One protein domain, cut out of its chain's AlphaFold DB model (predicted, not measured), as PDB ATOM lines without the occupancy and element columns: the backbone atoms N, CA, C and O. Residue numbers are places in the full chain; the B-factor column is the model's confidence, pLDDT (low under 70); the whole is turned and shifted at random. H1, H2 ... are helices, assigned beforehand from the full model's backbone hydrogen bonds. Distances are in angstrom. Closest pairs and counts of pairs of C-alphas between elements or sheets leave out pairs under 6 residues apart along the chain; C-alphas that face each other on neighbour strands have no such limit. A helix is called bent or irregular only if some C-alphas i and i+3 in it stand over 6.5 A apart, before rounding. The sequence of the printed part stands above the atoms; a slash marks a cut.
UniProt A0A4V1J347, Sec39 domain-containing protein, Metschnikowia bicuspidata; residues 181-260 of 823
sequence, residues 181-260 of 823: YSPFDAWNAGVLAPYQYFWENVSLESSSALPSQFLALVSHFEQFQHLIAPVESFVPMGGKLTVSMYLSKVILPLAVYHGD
ATOM      1  N   TYR A 181      48.034  -3.145  55.247       89.38
ATOM      2  CA  TYR A 181      47.352  -2.357  56.272       89.38
ATOM      3  C   TYR A 181      46.147  -1.617  55.674       89.38
ATOM      4  O   TYR A 181      46.297  -0.635  54.947       89.38
ATOM      5  N   SER A 182      44.930  -2.051  56.024       88.69
ATOM      6  CA  SER A 182      43.697  -1.549  55.394       88.69
ATOM      7  C   SER A 182      43.523  -0.017  55.408       88.69
ATOM      8  O   SER A 182      43.014   0.500  54.412       88.69
ATOM      9  N   PRO A 183      43.889   0.737  56.470       90.31
ATOM     10  CA  PRO A 183      43.808   2.201  56.442       90.31
ATOM     11  C   PRO A 183      44.756   2.852  55.429       90.31
ATOM     12  O   PRO A 183      44.400   3.862  54.820       90.31
ATOM     13  N   PHE A 184      45.935   2.263  55.205       91.06
ATOM     14  CA  PHE A 184      46.847   2.723  54.162       91.06
ATOM     15  C   PHE A 184      46.290   2.426  52.770       91.06
ATOM     16  O   PHE A 184      46.280   3.323  51.931       91.06
ATOM     17  N   ASP A 185      45.769   1.218  52.538       89.94
ATOM     18  CA  ASP A 185      45.185   0.848  51.243       89.94
ATOM     19  C   ASP A 185      44.038   1.797  50.853       89.94
ATOM     20  O   ASP A 185      43.969   2.262  49.713       89.94
ATOM     21  N   ALA A 186      43.191   2.164  51.823       90.38
ATOM     22  CA  ALA A 186      42.125   3.147  51.638       90.38
ATOM     23  C   ALA A 186      42.669   4.547  51.302       90.38
ATOM     24  O   ALA A 186      42.178   5.194  50.376       90.38
ATOM     25  N   TRP A 187      43.688   5.015  52.027       91.50
ATOM     26  CA  TRP A 187      44.309   6.322  51.785       91.50
ATOM     27  C   TRP A 187      45.026   6.388  50.431       91.50
ATOM     28  O   TRP A 187      44.887   7.365  49.693       91.50
ATOM     29  N   ASN A 188      45.742   5.329  50.057       90.88
ATOM     30  CA  ASN A 188      46.427   5.235  48.777       90.88
ATOM     31  C   ASN A 188      45.433   5.229  47.605       90.88
ATOM     32  O   ASN A 188      45.583   6.008  46.665       90.88
ATOM     33  N   ALA A 189      44.388   4.397  47.681       91.06
ATOM     34  CA  ALA A 189      43.386   4.282  46.625       91.06
ATOM     35  C   ALA A 189      42.465   5.511  46.510       91.06
ATOM     36  O   ALA A 189      42.006   5.813  45.411       91.06
ATOM     37  N   GLY A 190      42.180   6.201  47.619       90.38
ATOM     38  CA  GLY A 190      41.207   7.297  47.664       90.38
ATOM     39  C   GLY A 190      41.784   8.715  47.711       90.38
ATOM     40  O   GLY A 190      41.070   9.656  47.381       90.38
ATOM     41  N   VAL A 191      43.058   8.896  48.074       90.88
ATOM     42  CA  VAL A 191      43.687  10.227  48.177       90.88
ATOM     43  C   VAL A 191      44.938  10.331  47.307       90.88
ATOM     44  O   VAL A 191      45.010  11.214  46.452       90.88
ATOM     45  N   LEU A 192      45.909   9.425  47.473       89.88
ATOM     46  CA  LEU A 192      47.196   9.523  46.766       89.88
ATOM     47  C   LEU A 192      47.068   9.247  45.263       89.88
ATOM     48  O   LEU A 192      47.470  10.079  44.452       89.88
ATOM     49  N   ALA A 193      46.494   8.104  44.878       89.62
ATOM     50  CA  ALA A 193      46.333   7.738  43.472       89.62
ATOM     51  C   ALA A 193      45.395   8.700  42.707       89.62
ATOM     52  O   ALA A 193      45.757   9.107  41.600       89.62
ATOM     53  N   PRO A 194      44.255   9.144  43.276       90.06
ATOM     54  CA  PRO A 194      43.421  10.200  42.700       90.06
ATOM     55  C   PRO A 194      44.160  11.511  42.448       90.06
ATOM     56  O   PRO A 194      44.061  12.071  41.355       90.06
ATOM     57  N   TYR A 195      44.933  11.986  43.428       87.94
ATOM     58  CA  TYR A 195      45.702  13.217  43.272       87.94
ATOM     59  C   TYR A 195      46.816  13.062  42.233       87.94
ATOM     60  O   TYR A 195      47.008  13.953  41.411       87.94
ATOM     61  N   GLN A 196      47.517  11.926  42.219       87.31
ATOM     62  CA  GLN A 196      48.532  11.638  41.206       87.31
ATOM     63  C   GLN A 196      47.926  11.656  39.797       87.31
ATOM     64  O   GLN A 196      48.486  12.269  38.892       87.31
ATOM     65  N   TYR A 197      46.753  11.042  39.618       86.31
ATOM     66  CA  TYR A 197      46.046  11.064  38.339       86.31
ATOM     67  C   TYR A 197      45.631  12.487  37.940       86.31
ATOM     68  O   TYR A 197      45.763  12.865  36.776       86.31
ATOM     69  N   PHE A 198      45.149  13.295  38.890       84.94
ATOM     70  CA  PHE A 198      44.862  14.715  38.670       84.94
ATOM     71  C   PHE A 198      46.117  15.491  38.242       84.94
ATOM     72  O   PHE A 198      46.083  16.219  37.249       84.94
ATOM     73  N   TRP A 199      47.233  15.290  38.943       80.69
ATOM     74  CA  TRP A 199      48.512  15.924  38.644       80.69
ATOM     75  C   TRP A 199      48.997  15.569  37.230       80.69
ATOM     76  O   TRP A 199      49.190  16.447  36.396       80.69
ATOM     77  N   GLU A 200      49.091  14.283  36.899       80.81
ATOM     78  CA  GLU A 200      49.600  13.826  35.599       80.81
ATOM     79  C   GLU A 200      48.796  14.336  34.394       80.81
ATOM     80  O   GLU A 200      49.358  14.503  33.312       80.81
ATOM     81  N   ASN A 201      47.491  14.573  34.561       77.06
ATOM     82  CA  ASN A 201      46.586  14.847  33.442       77.06
ATOM     83  C   ASN A 201      46.099  16.300  33.342       77.06
ATOM     84  O   ASN A 201      45.586  16.677  32.290       77.06
ATOM     85  N   VAL A 202      46.224  17.106  34.401       71.75
ATOM     86  CA  VAL A 202      45.656  18.466  34.448       71.75
ATOM     87  C   VAL A 202      46.681  19.529  34.850       71.75
ATOM     88  O   VAL A 202      46.638  20.649  34.347       71.75
ATOM     89  N   SER A 203      47.618  19.215  35.746       60.31
ATOM     90  CA  SER A 203      48.407  20.233  36.453       60.31
ATOM     91  C   SER A 203      49.565  20.850  35.655       60.31
ATOM     92  O   SER A 203      50.194  21.794  36.142       60.31
ATOM     93  N   LEU A 204      49.849  20.338  34.452       55.28
ATOM     94  CA  LEU A 204      50.978  20.757  33.612       55.28
ATOM     95  C   LEU A 204      50.769  22.113  32.912       55.28
ATOM     96  O   LEU A 204      51.758  22.729  32.520       55.28
ATOM     97  N   GLU A 205      49.530  22.601  32.768       51.72
ATOM     98  CA  GLU A 205      49.238  23.799  31.954       51.72
ATOM     99  C   GLU A 205      48.638  24.989  32.731       51.72
ATOM    100  O   GLU A 205      48.681  26.119  32.246       51.72
ATOM    101  N   SER A 206      48.138  24.795  33.957       48.56
ATOM    102  CA  SER A 206      47.432  25.843  34.710       48.56
ATOM    103  C   SER A 206      47.753  25.802  36.209       48.56
ATOM    104  O   SER A 206      47.155  25.048  36.964       48.56
ATOM    105  N   SER A 207      48.715  26.638  36.630       49.94
ATOM    106  CA  SER A 207      48.968  27.104  38.012       49.94
ATOM    107  C   SER A 207      48.483  26.162  39.129       49.94
ATOM    108  O   SER A 207      47.545  26.484  39.860       49.94
ATOM    109  N   SER A 208      49.099  24.991  39.259       54.56
ATOM    110  CA  SER A 208      48.649  23.971  40.201       54.56
ATOM    111  C   SER A 208      49.211  24.194  41.604       54.56
ATOM    112  O   SER A 208      50.402  24.438  41.806       54.56
ATOM    113  N   ALA A 209      48.319  24.118  42.589       60.75
ATOM    114  CA  ALA A 209      48.661  24.044  43.999       60.75
ATOM    115  C   ALA A 209      49.631  22.883  44.260       60.75
ATOM    116  O   ALA A 209      49.471  21.785  43.717       60.75
ATOM    117  N   LEU A 210      50.625  23.124  45.116       72.06
ATOM    118  CA  LEU A 210      51.586  22.104  45.535       72.06
ATOM    119  C   LEU A 210      50.850  20.911  46.174       72.06
ATOM    120  O   LEU A 210      49.875  21.129  46.899       72.06
ATOM    121  N   PRO A 211      51.326  19.662  46.013       79.94
ATOM    122  CA  PRO A 211      50.693  18.504  46.652       79.94
ATOM    123  C   PRO A 211      50.632  18.618  48.173       79.94
ATOM    124  O   PRO A 211      49.703  18.109  48.795       79.94
ATOM    125  N   SER A 212      51.567  19.355  48.776       81.81
ATOM    126  CA  SER A 212      51.533  19.694  50.198       81.81
ATOM    127  C   SER A 212      50.285  20.483  50.604       81.81
ATOM    128  O   SER A 212      49.762  20.259  51.690       81.81
ATOM    129  N   GLN A 213      49.774  21.367  49.741       84.25
ATOM    130  CA  GLN A 213      48.557  22.134  50.010       84.25
ATOM    131  C   GLN A 213      47.329  21.228  49.988       84.25
ATOM    132  O   GLN A 213      46.500  21.325  50.884       84.25
ATOM    133  N   PHE A 214      47.243  20.309  49.021       86.62
ATOM    134  CA  PHE A 214      46.139  19.353  48.932       86.62
ATOM    135  C   PHE A 214      46.146  18.343  50.088       86.62
ATOM    136  O   PHE A 214      45.121  18.136  50.735       86.62
ATOM    137  N   LEU A 215      47.300  17.738  50.385       86.38
ATOM    138  CA  LEU A 215      47.427  16.738  51.450       86.38
ATOM    139  C   LEU A 215      47.206  17.325  52.855       86.38
ATOM    140  O   LEU A 215      46.884  16.573  53.776       86.38
ATOM    141  N   ALA A 216      47.367  18.642  53.020       85.69
ATOM    142  CA  ALA A 216      47.066  19.354  54.260       85.69
ATOM    143  C   ALA A 216      45.564  19.628  54.464       85.69
ATOM    144  O   ALA A 216      45.157  19.936  55.585       85.69
ATOM    145  N   LEU A 217      44.734  19.527  53.419       86.00
ATOM    146  CA  LEU A 217      43.291  19.737  53.540       86.00
ATOM    147  C   LEU A 217      42.666  18.623  54.380       86.00
ATOM    148  O   LEU A 217      42.875  17.436  54.122       86.00
ATOM    149  N   VAL A 218      41.860  19.014  55.368       79.69
ATOM    150  CA  VAL A 218      41.187  18.082  56.288       79.69
ATOM    151  C   VAL A 218      39.732  17.851  55.877       79.69
ATOM    152  O   VAL A 218      39.191  16.770  56.095       79.69
ATOM    153  N   SER A 219      39.096  18.850  55.261       89.25
ATOM    154  CA  SER A 219      37.694  18.777  54.856       89.25
ATOM    155  C   SER A 219      37.525  18.020  53.542       89.25
ATOM    156  O   SER A 219      38.153  18.354  52.534       89.25
ATOM    157  N   HIS A 220      36.599  17.057  53.526       89.94
ATOM    158  CA  HIS A 220      36.184  16.364  52.307       89.94
ATOM    159  C   HIS A 220      35.739  17.355  51.216       89.94
ATOM    160  O   HIS A 220      36.121  17.219  50.055       89.94
ATOM    161  N   PHE A 221      34.985  18.394  51.588       89.25
ATOM    162  CA  PHE A 221      34.475  19.382  50.639       89.25
ATOM    163  C   PHE A 221      35.595  20.211  49.995       89.25
ATOM    164  O   PHE A 221      35.562  20.439  48.791       89.25
ATOM    165  N   GLU A 222      36.614  20.609  50.762       88.69
ATOM    166  CA  GLU A 222      37.760  21.370  50.237       88.69
ATOM    167  C   GLU A 222      38.614  20.516  49.292       88.69
ATOM    168  O   GLU A 222      38.992  20.971  48.212       88.69
ATOM    169  N   GLN A 223      38.867  19.253  49.660       89.56
ATOM    170  CA  GLN A 223      39.560  18.293  48.795       89.56
ATOM    171  C   GLN A 223      38.789  18.065  47.489       89.56
ATOM    172  O   GLN A 223      39.379  18.071  46.408       89.56
ATOM    173  N   PHE A 224      37.466  17.914  47.578       91.00
ATOM    174  CA  PHE A 224      36.595  17.773  46.417       91.00
ATOM    175  C   PHE A 224      36.637  19.016  45.519       91.00
ATOM    176  O   PHE A 224      36.855  18.881  44.318       91.00
ATOM    177  N   GLN A 225      36.478  20.221  46.081       87.31
ATOM    178  CA  GLN A 225      36.517  21.479  45.324       87.31
ATOM    179  C   GLN A 225      37.836  21.649  44.570       87.31
ATOM    180  O   GLN A 225      37.847  22.034  43.401       87.31
ATOM    181  N   HIS A 226      38.946  21.296  45.217       85.62
ATOM    182  CA  HIS A 226      40.257  21.329  44.590       85.62
ATOM    183  C   HIS A 226      40.345  20.388  43.376       85.62
ATOM    184  O   HIS A 226      40.880  20.762  42.334       85.62
ATOM    185  N   LEU A 227      39.814  19.166  43.489       87.00
ATOM    186  CA  LEU A 227      39.883  18.164  42.423       87.00
ATOM    187  C   LEU A 227      38.818  18.348  41.332       87.00
ATOM    188  O   LEU A 227      39.025  17.877  40.216       87.00
ATOM    189  N   ILE A 228      37.684  18.994  41.603       85.75
ATOM    190  CA  ILE A 228      36.604  19.161  40.614       85.75
ATOM    191  C   ILE A 228      36.796  20.392  39.712       85.75
ATOM    192  O   ILE A 228      36.283  20.405  38.595       85.75
ATOM    193  N   ALA A 229      37.587  21.383  40.139       79.75
ATOM    194  CA  ALA A 229      37.852  22.632  39.410       79.75
ATOM    195  C   ALA A 229      38.202  22.484  37.903       79.75
ATOM    196  O   ALA A 229      37.773  23.323  37.100       79.75
ATOM    197  N   PRO A 230      38.925  21.438  37.446       75.25
ATOM    198  CA  PRO A 230      39.199  21.236  36.017       75.25
ATOM    199  C   PRO A 230      37.947  20.933  35.191       75.25
ATOM    200  O   PRO A 230      37.872  21.289  34.017       75.25
ATOM    201  N   VAL A 231      36.960  20.278  35.808       75.69
ATOM    202  CA  VAL A 231      35.670  19.964  35.185       75.69
ATOM    203  C   VAL A 231      34.820  21.232  35.056       75.69
ATOM    204  O   VAL A 231      34.121  21.389  34.062       75.69
ATOM    205  N   GLU A 232      34.919  22.162  36.012       71.50
ATOM    206  CA  GLU A 232      34.190  23.444  35.997       71.50
ATOM    207  C   GLU A 232      34.720  24.429  34.953       71.50
ATOM    208  O   GLU A 232      33.960  25.138  34.297       71.50
ATOM    209  N   SER A 233      36.041  24.486  34.802       64.00
ATOM    210  CA  SER A 233      36.712  25.481  33.963       64.00
ATOM    211  C   SER A 233      36.736  25.123  32.473       64.00
ATOM    212  O   SER A 233      37.289  25.887  31.683       64.00
ATOM    213  N   PHE A 234      36.141  23.983  32.074       56.38
ATOM    214  CA  PHE A 234      36.212  23.425  30.714       56.38
ATOM    215  C   PHE A 234      37.633  23.481  30.134       56.38
ATOM    216  O   PHE A 234      37.820  23.677  28.930       56.38
ATOM    217  N   VAL A 235      38.652  23.321  30.988       55.62
ATOM    218  CA  VAL A 235      40.024  23.171  30.507       55.62
ATOM    219  C   VAL A 235      39.996  21.944  29.604       55.62
ATOM    220  O   VAL A 235      39.460  20.917  30.032       55.62
ATOM    221  N   PRO A 236      40.472  22.035  28.348       51.69
ATOM    222  CA  PRO A 236      40.493  20.895  27.454       51.69
ATOM    223  C   PRO A 236      41.382  19.828  28.085       51.69
ATOM    224  O   PRO A 236      42.597  19.823  27.914       51.69
ATOM    225  N   MET A 237      40.760  18.927  28.846       55.16
ATOM    226  CA  MET A 237      41.380  17.697  29.292       55.16
ATOM    227  C   MET A 237      41.867  17.040  28.006       55.16
ATOM    228  O   MET A 237      41.061  16.818  27.099       55.16
ATOM    229  N   GLY A 238      43.185  16.865  27.857       52.88
ATOM    230  CA  GLY A 238      43.783  16.433  26.590       52.88
ATOM    231  C   GLY A 238      43.010  15.249  26.002       52.88
ATOM    232  O   GLY A 238      42.477  14.448  26.761       52.88
ATOM    233  N   GLY A 239      42.925  15.128  24.670       53.34
ATOM    234  CA  GLY A 239      41.931  14.302  23.946       53.34
ATOM    235  C   GLY A 239      41.808  12.799  24.282       53.34
ATOM    236  O   GLY A 239      41.070  12.091  23.603       53.34
ATOM    237  N   LYS A 240      42.516  12.295  25.299       57.81
ATOM    238  CA  LYS A 240      42.377  10.967  25.911       57.81
ATOM    239  C   LYS A 240      41.576  10.951  27.228       57.81
ATOM    240  O   LYS A 240      41.167   9.866  27.631       57.81
ATOM    241  N   LEU A 241      41.353  12.084  27.904       68.19
ATOM    242  CA  LEU A 241      40.583  12.133  29.153       68.19
ATOM    243  C   LEU A 241      39.112  12.451  28.882       68.19
ATOM    244  O   LEU A 241      38.769  13.507  28.359       68.19
ATOM    245  N   THR A 242      38.230  11.545  29.298       79.00
ATOM    246  CA  THR A 242      36.787  11.805  29.353       79.00
ATOM    247  C   THR A 242      36.378  12.171  30.779       79.00
ATOM    248  O   THR A 242      36.980  11.694  31.742       79.00
ATOM    249  N   VAL A 243      35.312  12.963  30.932       81.81
ATOM    250  CA  VAL A 243      34.749  13.309  32.253       81.81
ATOM    251  C   VAL A 243      34.410  12.051  33.064       81.81
ATOM    252  O   VAL A 243      34.680  12.004  34.258       81.81
ATOM    253  N   SER A 244      33.875  11.000  32.430       84.81
ATOM    254  CA  SER A 244      33.566   9.735  33.118       84.81
ATOM    255  C   SER A 244      34.820   9.065  33.685       84.81
ATOM    256  O   SER A 244      34.834   8.661  34.848       84.81
ATOM    257  N   MET A 245      35.910   9.022  32.907       85.62
ATOM    258  CA  MET A 245      37.191   8.508  33.399       85.62
ATOM    259  C   MET A 245      37.707   9.345  34.568       85.62
ATOM    260  O   MET A 245      38.093   8.773  35.585       85.62
ATOM    261  N   TYR A 246      37.638  10.671  34.463       87.69
ATOM    262  CA  TYR A 246      38.064  11.573  35.529       87.69
ATOM    263  C   TYR A 246      37.267  11.359  36.825       87.69
ATOM    264  O   TYR A 246      37.853  11.154  37.886       87.69
ATOM    265  N   LEU A 247      35.935  11.289  36.740       89.38
ATOM    266  CA  LEU A 247      35.075  10.980  37.884       89.38
ATOM    267  C   LEU A 247      35.448   9.629  38.512       89.38
ATOM    268  O   LEU A 247      35.625   9.550  39.724       89.38
ATOM    269  N   SER A 248      35.631   8.588  37.695       91.12
ATOM    270  CA  SER A 248      35.954   7.238  38.178       91.12
ATOM    271  C   SER A 248      37.352   7.104  38.794       91.12
ATOM    272  O   SER A 248      37.557   6.245  39.644       91.12
ATOM    273  N   LYS A 249      38.327   7.913  38.367       89.38
ATOM    274  CA  LYS A 249      39.725   7.812  38.818       89.38
ATOM    275  C   LYS A 249      40.097   8.826  39.891       89.38
ATOM    276  O   LYS A 249      41.043   8.571  40.625       89.38
ATOM    277  N   VAL A 250      39.365   9.937  39.991       89.94
ATOM    278  CA  VAL A 250      39.703  11.051  40.886       89.94
ATOM    279  C   VAL A 250      38.619  11.287  41.935       89.94
ATOM    280  O   VAL A 250      38.883  11.223  43.131       89.94
ATOM    281  N   ILE A 251      37.382  11.528  41.501       92.38
ATOM    282  CA  ILE A 251      36.318  12.032  42.384       92.38
ATOM    283  C   ILE A 251      35.662  10.919  43.210       92.38
ATOM    284  O   ILE A 251      35.520  11.046  44.423       92.38
ATOM    285  N   LEU A 252      35.261   9.819  42.572       94.19
ATOM    286  CA  LEU A 252      34.565   8.722  43.251       94.19
ATOM    287  C   LEU A 252      35.455   7.963  44.250       94.19
ATOM    288  O   LEU A 252      34.963   7.650  45.333       94.19
ATOM    289  N   PRO A 253      36.751   7.711  43.977       94.50
ATOM    290  CA  PRO A 253      37.636   7.126  44.983       94.50
ATOM    291  C   PRO A 253      37.792   7.993  46.242       94.50
ATOM    292  O   PRO A 253      37.868   7.446  47.342       94.50
ATOM    293  N   LEU A 254      37.778   9.328  46.105       93.19
ATOM    294  CA  LEU A 254      37.810  10.242  47.251       93.19
ATOM    295  C   LEU A 254      36.552  10.100  48.121       93.19
ATOM    296  O   LEU A 254      36.658  10.041  49.345       93.19
ATOM    297  N   ALA A 255      35.377   9.978  47.500       92.50
ATOM    298  CA  ALA A 255      34.124   9.747  48.218       92.50
ATOM    299  C   ALA A 255      34.147   8.432  49.020       92.50
ATOM    300  O   ALA A 255      33.710   8.405  50.170       92.50
ATOM    301  N   VAL A 256      34.715   7.358  48.454       93.06
ATOM    302  CA  VAL A 256      34.887   6.074  49.163       93.06
ATOM    303  C   VAL A 256      35.776   6.233  50.398       93.06
ATOM    304  O   VAL A 256      35.467   5.680  51.452       93.06
ATOM    305  N   TYR A 257      36.865   7.004  50.302       91.81
ATOM    306  CA  TYR A 257      37.754   7.253  51.442       91.81
ATOM    307  C   TYR A 257      37.040   7.954  52.607       91.81
ATOM    308  O   TYR A 257      37.282   7.616  53.765       91.81
ATOM    309  N   HIS A 258      36.113   8.867  52.309       90.94
ATOM    310  CA  HIS A 258      35.294   9.569  53.306       90.94
ATOM    311  C   HIS A 258      34.006   8.816  53.693       90.94
ATOM    312  O   HIS A 258      33.057   9.423  54.185       90.94
ATOM    313  N   GLY A 259      33.969   7.491  53.513       88.06
ATOM    314  CA  GLY A 259      32.859   6.644  53.962       88.06
ATOM    315  C   GLY A 259      31.656   6.643  53.020       88.06
ATOM    316  O   GLY A 259      30.520   6.702  53.482       88.06
ATOM    317  N   ASP A 260      31.909   6.583  51.711       89.44
ATOM    318  CA  ASP A 260      30.895   6.631  50.647       89.44
ATOM    319  C   ASP A 260      30.065   7.930  50.632       89.44
ATOM    320  O   ASP A 260      28.919   7.961  50.177       89.44
TER     321      ASP A 260
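What this domain is: This is residues 181 to 260 of the 823 residues of the protein "Sec39 domain-containing protein" of Metschnikowia bicuspidata (UniProt A0A4V1J347). Look for a small bundle of three helices side by side: H4 packs on both the long, nearly straight H1 and on H3, and runs back against them. The short H2 lies at the side away from H4, near H1b and close to H3. The 80 printed residues hold four named helices, H1 to H4 in chain order, and no named strand: the class is all helix. The whole is compact, radius of gyration of the C-alphas 12.2 A, spanning 36 by 24 by 19 A.

How they stand to each other: Begin with H1, residues 182 to 202, assigned as one helix by its hydrogen bonds but bent: C-alphas 190 and 193 are 6.6 A apart, and arms H1a, 182 to 190, and H1b, 193 to 202, stand at 16 degrees, a shallow tilt. H4, residues 243 to 257, touches H1a at a shallow tilt of 27 degrees, opposite ways; the closest C-alphas, of Gly 190 and Pro 253, are 4.5 A apart. With residues 249 to 254 alone H4 touches H1b, opposite ways at a shallow 30 degrees; the closest C-alphas are those of Pro 194 and Val 250, 4.2 A. H3, residues 220 to 232, forms a helical hairpin with H4, at 2 degrees; the closest C-alphas, of Phe 224 and Ile 251, are 7.0 A apart. H3 only just touches H1b, with 3 pairs within 8 A, through 227 to 230 alone; the closest C-alphas are those of Phe 198 and Leu 227, 7.1 A. H1b, H3 and H4 form the bundle, helices side by side. H2, residues 211 to 215, is close to but not clearly touching H3. Every O i to N i+4 pair is within hydrogen-bond range in H1a, H1b and H2, but 7 of 9 in H3 and 8 of 11 in H4.

Where its parts are: Find C-alpha 182 at (43.697, -1.549, 55.394), where H1a begins; H1b is 14.0 A long. H3, 17.9 A, is irregular, C-alphas 227 and 230 being 7.1 A apart; H4, 20.3 A, is only just so, at 6.9 A for 249 and 252, and ends at C-alpha 257, (37.754, 7.253, 51.442).

The domain as a whole: The C-alphas of Tyr 181 and Phe 234 are farthest apart, 38.0 A. The printed part has no cut and no long link. Look for pLDDT under 70 at residues 203 to 209 and 233 to 241.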